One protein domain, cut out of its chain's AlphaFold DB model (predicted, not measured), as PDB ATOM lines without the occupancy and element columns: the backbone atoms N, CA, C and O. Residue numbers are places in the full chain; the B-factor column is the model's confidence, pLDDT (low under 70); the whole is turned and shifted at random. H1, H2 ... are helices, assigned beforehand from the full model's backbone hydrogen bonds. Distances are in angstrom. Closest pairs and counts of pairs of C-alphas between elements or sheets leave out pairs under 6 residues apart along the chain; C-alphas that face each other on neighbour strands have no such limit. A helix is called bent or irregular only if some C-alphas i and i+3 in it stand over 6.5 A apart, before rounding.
ATOM      1  N   LYS A 199     125.956 121.788 105.558       71.56
ATOM      2  CA  LYS A 199     124.533 121.670 105.911       71.56
ATOM      3  C   LYS A 199     124.224 120.434 106.769       71.56
ATOM      4  O   LYS A 199     123.154 120.373 107.359       71.56
ATOM      5  N   SER A 200     125.136 119.458 106.874       77.88
ATOM      6  CA  SER A 200     125.009 118.379 107.861       77.88
ATOM      7  C   SER A 200     126.364 117.796 108.306       77.88
ATOM      8  O   SER A 200     127.289 117.679 107.489       77.88
ATOM      9  N   PRO A 201     126.493 117.356 109.573       77.88
ATOM     10  CA  PRO A 201     127.688 116.669 110.076       77.88
ATOM     11  C   PRO A 201     127.931 115.309 109.392       77.88
ATOM     12  O   PRO A 201     129.068 114.842 109.312       77.88
ATOM     13  N   LEU A 202     126.892 114.689 108.824       77.81
ATOM     14  CA  LEU A 202     127.006 113.426 108.085       77.81
ATOM     15  C   LEU A 202     127.734 113.602 106.746       77.81
ATOM     16  O   LEU A 202     128.559 112.766 106.376       77.81
ATOM     17  N   SER A 203     127.504 114.722 106.057       75.62
ATOM     18  CA  SER A 203     128.247 115.078 104.839       75.62
ATOM     19  C   SER A 203     129.743 115.268 105.106       75.62
ATOM     20  O   SER A 203     130.561 114.907 104.258       75.62
ATOM     21  N   LEU A 204     130.123 115.746 106.299       78.56
ATOM     22  CA  LEU A 204     131.530 115.850 106.685       78.56
ATOM     23  C   LEU A 204     132.186 114.475 106.817       78.56
ATOM     24  O   LEU A 204     133.263 114.237 106.272       78.56
ATOM     25  N   LEU A 205     131.522 113.564 107.528       78.25
ATOM     26  CA  LEU A 205     131.990 112.192 107.718       78.25
ATOM     27  C   LEU A 205     132.139 111.466 106.380       78.25
ATOM     28  O   LEU A 205     133.155 110.807 106.153       78.25
ATOM     29  N   PHE A 206     131.180 111.636 105.468       79.88
ATOM     30  CA  PHE A 206     131.266 111.080 104.118       79.88
ATOM     31  C   PHE A 206     132.432 111.670 103.322       79.88
ATOM     32  O   PHE A 206     133.180 110.919 102.695       79.88
ATOM     33  N   TYR A 207     132.642 112.987 103.390       79.31
ATOM     34  CA  TYR A 207     133.742 113.655 102.697       79.31
ATOM     35  C   TYR A 207     135.115 113.214 103.219       79.31
ATOM     36  O   TYR A 207     136.001 112.877 102.430       79.31
ATOM     37  N   ILE A 208     135.281 113.144 104.544       81.38
ATOM     38  CA  ILE A 208     136.498 112.632 105.184       81.38
ATOM     39  C   ILE A 208     136.740 111.188 104.730       81.38
ATOM     40  O   ILE A 208     137.835 110.861 104.273       81.38
ATOM     41  N   LYS A 209     135.706 110.339 104.748       80.19
ATOM     42  CA  LYS A 209     135.805 108.942 104.304       80.19
ATOM     43  C   LYS A 209     136.210 108.836 102.827       80.19
ATOM     44  O   LYS A 209     137.101 108.054 102.509       80.19
ATOM     45  N   LEU A 210     135.640 109.649 101.935       79.50
ATOM     46  CA  LEU A 210     135.974 109.675 100.502       79.50
ATOM     47  C   LEU A 210     137.400 110.170 100.228       79.50
ATOM     48  O   LEU A 210     138.109 109.586  99.405       79.50
ATOM     49  N   LYS A 211     137.852 111.220 100.921       79.88
ATOM     50  CA  LYS A 211     139.183 111.808 100.694       79.88
ATOM     51  C   LYS A 211     140.303 110.936 101.269       79.88
ATOM     52  O   LYS A 211     141.345 110.795 100.634       79.88
ATOM     53  N   LEU A 212     140.059 110.261 102.397       74.75
ATOM     54  CA  LEU A 212     140.984 109.282 102.986       74.75
ATOM     55  C   LEU A 212     141.171 108.034 102.103       74.75
ATOM     56  O   LEU A 212     142.223 107.398 102.155       74.75
ATOM     57  N   VAL A 213     140.180 107.680 101.276       79.75
ATOM     58  CA  VAL A 213     140.254 106.517 100.373       79.75
ATOM     59  C   VAL A 213     141.209 106.742  99.197       79.75
ATOM     60  O   VAL A 213     141.788 105.771  98.715       79.75
ATOM     61  N   LYS A 214     141.438 107.990  98.769       81.81
ATOM     62  CA  LYS A 214     142.317 108.298  97.627       81.81
ATOM     63  C   LYS A 214     143.816 108.234  97.936       81.81
ATOM     64  O   LYS A 214     144.606 108.246  96.999       81.81
ATOM     65  N   ILE A 215     144.227 108.151  99.203       83.94
ATOM     66  CA  ILE A 215     145.647 108.080  99.574       83.94
ATOM     67  C   ILE A 215     146.007 106.614  99.868       83.94
ATOM     68  O   ILE A 215     145.693 106.119 100.956       83.94
ATOM     69  N   PRO A 216     146.678 105.897  98.944       78.06
ATOM     70  CA  PRO A 216     146.916 104.454  99.069       78.06
ATOM     71  C   PRO A 216     147.737 104.066 100.313       78.06
ATOM     72  O   PRO A 216     147.572 102.966 100.839       78.06
ATOM     73  N   GLY A 217     148.551 104.972 100.864       83.31
ATOM     74  CA  GLY A 217     149.279 104.742 102.119       83.31
ATOM     75  C   GLY A 217     148.432 104.894 103.390       83.31
ATOM     76  O   GLY A 217     148.669 104.215 104.391       83.31
ATOM     77  N   LEU A 218     147.407 105.745 103.355       81.00
ATOM     78  CA  LEU A 218     146.666 106.138 104.552       81.00
ATOM     79  C   LEU A 218     145.654 105.073 104.982       81.00
ATOM     80  O   LEU A 218     145.463 104.864 106.177       81.00
ATOM     81  N   ARG A 219     145.087 104.321 104.028       80.62
ATOM     82  CA  ARG A 219     144.243 103.148 104.325       80.62
ATOM     83  C   ARG A 219     144.971 102.131 105.199       80.62
ATOM     84  O   ARG A 219     144.410 101.657 106.181       80.62
ATOM     85  N   LYS A 220     146.229 101.816 104.876       84.75
ATOM     86  CA  LYS A 220     147.022 100.832 105.630       84.75
ATOM     87  C   LYS A 220     147.313 101.316 107.054       84.75
ATOM     88  O   LYS A 220     147.285 100.516 107.988       84.75
ATOM     89  N   LEU A 221     147.541 102.619 107.223       83.62
ATOM     90  CA  LEU A 221     147.725 103.240 108.534       83.62
ATOM     91  C   LEU A 221     146.426 103.236 109.353       83.62
ATOM     92  O   LEU A 221     146.442 102.830 110.510       83.62
ATOM     93  N   LEU A 222     145.296 103.598 108.740       81.31
ATOM     94  CA  LEU A 222     143.972 103.580 109.371       81.31
ATOM     95  C   LEU A 222     143.574 102.178 109.830       81.31
ATOM     96  O   LEU A 222     143.123 102.013 110.958       81.31
ATOM     97  N   VAL A 223     143.808 101.158 109.002       86.56
ATOM     98  CA  VAL A 223     143.545  99.761 109.372       86.56
ATOM     99  C   VAL A 223     144.403  99.345 110.569       86.56
ATOM    100  O   VAL A 223     143.885  98.748 111.511       86.56
ATOM    101  N   ARG A 224     145.694  99.709 110.593       88.69
ATOM    102  CA  ARG A 224     146.577  99.427 111.741       88.69
ATOM    103  C   ARG A 224     146.126 100.142 113.014       88.69
ATOM    104  O   ARG A 224     146.087  99.514 114.069       88.69
ATOM    105  N   MET A 225     145.754 101.416 112.911       86.00
ATOM    106  CA  MET A 225     145.239 102.198 114.037       86.00
ATOM    107  C   MET A 225     143.932 101.613 114.570       86.00
ATOM    108  O   MET A 225     143.794 101.439 115.776       86.00
ATOM    109  N   HIS A 226     143.012 101.225 113.686       86.81
ATOM    110  CA  HIS A 226     141.737 100.625 114.069       86.81
ATOM    111  C   HIS A 226     141.925  99.266 114.758       86.81
ATOM    112  O   HIS A 226     141.316  99.006 115.792       86.81
ATOM    113  N   LEU A 227     142.816  98.413 114.241       90.88
ATOM    114  CA  LEU A 227     143.187  97.146 114.886       90.88
ATOM    115  C   LEU A 227     143.831  97.363 116.261       90.88
ATOM    116  O   LEU A 227     143.549  96.609 117.193       90.88
ATOM    117  N   SER A 228     144.676  98.386 116.402       89.88
ATOM    118  CA  SER A 228     145.287  98.736 117.686       89.88
ATOM    119  C   SER A 228     144.240  99.223 118.686       89.88
ATOM    120  O   SER A 228     144.186  98.724 119.809       89.88
ATOM    121  N   LEU A 229     143.363 100.135 118.265       92.38
ATOM    122  CA  LEU A 229     142.298 100.678 119.101       92.38
ATOM    123  C   LEU A 229     141.330  99.579 119.547       92.38
ATOM    124  O   LEU A 229     141.011  99.488 120.727       92.38
ATOM    125  N   HIS A 230     140.949  98.677 118.641       91.50
ATOM    126  CA  HIS A 230     140.082  97.545 118.959       91.50
ATOM    127  C   HIS A 230     140.706  96.608 120.005       91.50
ATOM    128  O   HIS A 230     140.014  96.105 120.889       91.50
ATOM    129  N   ARG A 231     142.025  96.376 119.951       93.88
ATOM    130  CA  ARG A 231     142.729  95.581 120.974       93.88
ATOM    131  C   ARG A 231     142.726  96.266 122.338       93.88
ATOM    132  O   ARG A 231     142.590  95.573 123.339       93.88
ATOM    133  N   VAL A 232     142.876  97.590 122.377       94.19
ATOM    134  CA  VAL A 232     142.816  98.368 123.626       94.19
ATOM    135  C   VAL A 232     141.403  98.340 124.199       94.19
ATOM    136  O   VAL A 232     141.236  97.996 125.363       94.19
ATOM    137  N   HIS A 233     140.387  98.587 123.372       91.25
ATOM    138  CA  HIS A 233     138.985  98.518 123.786       91.25
ATOM    139  C   HIS A 233     138.620  97.140 124.337       91.25
ATOM    140  O   HIS A 233     137.983  97.051 125.379       91.25
ATOM    141  N   LYS A 234     139.088  96.061 123.697       95.69
ATOM    142  CA  LYS A 234     138.866  94.698 124.190       95.69
ATOM    143  C   LYS A 234     139.499  94.453 125.565       95.69
ATOM    144  O   LYS A 234     138.910  93.741 126.366       95.69
ATOM    145  N   ARG A 235     140.677  95.026 125.847       94.12
ATOM    146  CA  ARG A 235     141.289  94.926 127.185       94.12
ATOM    147  C   ARG A 235     140.475  95.683 128.224       94.12
ATOM    148  O   ARG A 235     140.114  95.087 129.222       94.12
ATOM    149  N   ILE A 236     140.115  96.934 127.933       94.06
ATOM    150  CA  ILE A 236     139.306  97.761 128.841       94.06
ATOM    151  C   ILE A 236     137.964  97.081 129.143       94.06
ATOM    152  O   ILE A 236     137.538  97.047 130.287       94.06
ATOM    153  N   LEU A 237     137.312  96.505 128.128       95.81
ATOM    154  CA  LEU A 237     136.044  95.802 128.310       95.81
ATOM    155  C   LEU A 237     136.199  94.541 129.175       95.81
ATOM    156  O   LEU A 237     135.338  94.266 129.999       95.81
ATOM    157  N   ASN A 238     137.291  93.791 129.001       95.25
ATOM    158  CA  ASN A 238     137.587  92.631 129.842       95.25
ATOM    159  C   ASN A 238     137.884  93.034 131.293       95.25
ATOM    160  O   ASN A 238     137.441  92.336 132.196       95.25
ATOM    161  N   ASP A 239     138.593  94.143 131.511       94.00
ATOM    162  CA  ASP A 239     138.902  94.649 132.853       94.00
ATOM    163  C   ASP A 239     137.648  95.169 133.582       94.00
ATOM    164  O   ASP A 239     137.617  95.179 134.806       94.00
ATOM    165  N   LEU A 240     136.609  95.585 132.848       92.31
ATOM    166  CA  LEU A 240     135.322  96.030 133.404       92.31
ATOM    167  C   LEU A 240     134.343  94.886 133.720       92.31
ATOM    168  O   LEU A 240     133.326  95.130 134.362       92.31
ATOM    169  N   LEU A 241     134.598  93.672 133.222       92.56
ATOM    170  CA  LEU A 241     133.723  92.503 133.399       92.56
ATOM    171  C   LEU A 241     134.156  91.578 134.553       92.56
ATOM    172  O   LEU A 241     133.497  90.563 134.779       92.56
ATOM    173  N   ILE A 242     135.249  91.905 135.247       81.69
ATOM    174  CA  ILE A 242     135.771  91.205 136.435       81.69
ATOM    175  C   ILE A 242     135.406  92.016 137.677       81.69
ATOM    176  O   ILE A 242     134.982  91.387 138.670       81.69
TER     177      ILE A 242
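AT A GLANCE: This is residues 199 to 242 of the 242 residues of the protein "Hypothetical protein" of Symbiodinium sp. CCMP2456 (UniProt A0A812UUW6). Two helices meet near their ends at a tight link and make an open, flat V, with the shorter H1 as one arm and the longer H2 as the other. The arms share contacts at the corner alone, and most of each helix sticks out free: residues 201 to 211 of H1, and residues 216 to 221 and 223 to 239 of H2. The printed part has 44 residues with two named helices, H1 then H2, and no named strand; its class is all helix. It is extended, with a radius of gyration of the C-alphas of 15.0 A, and the C-alphas span 43 by 29 by 5 A, only just flat.

IN THESE COORDINATES: After Lys 199 and Ser 200, H1 holds residues 201 to 213, from C-alpha 201 at (127.688, 116.669, 110.076) to C-alpha 213 at (140.254, 106.517, 100.373), 18.8 A. Lys 214 and Ile 215 make the tight link. H2 holds residues 216 to 239 and measures 36.1 A, ending with C-alpha 239 at (138.902, 94.649, 132.853). H2 is neither bent nor irregular, but only just: C-alphas 216 and 219 are 6.0 A apart.

HOW THE PARTS SIT: H1 and H2 only just touch, and only at the corner by their link, with 3 pairs of C-alphas within 8 A. H1 touches with residues 212 to 213 alone, H2 with residues 218 to 219 alone. Their closest C-alphas, those of Val 213 and Arg 219, are 6.5 A apart. The helices run opposite ways at a steep tilt of 60 degrees, and their centres are 19.6 A apart. Every O i to N i+4 pair of H1 is within hydrogen-bond range, and 19 of 20 in H2.

THE WHOLE: The two C-alphas farthest apart, those of Lys 199 and Ile 242, are 44.6 A apart. The printed part has no cut, and it ends at the chain's last residue, Ile 242. The one link between named elements is tight. The mean pLDDT of the printed part is 85.0, that of H1 is 79 and that of H2 is 89; no printed residue is under 70.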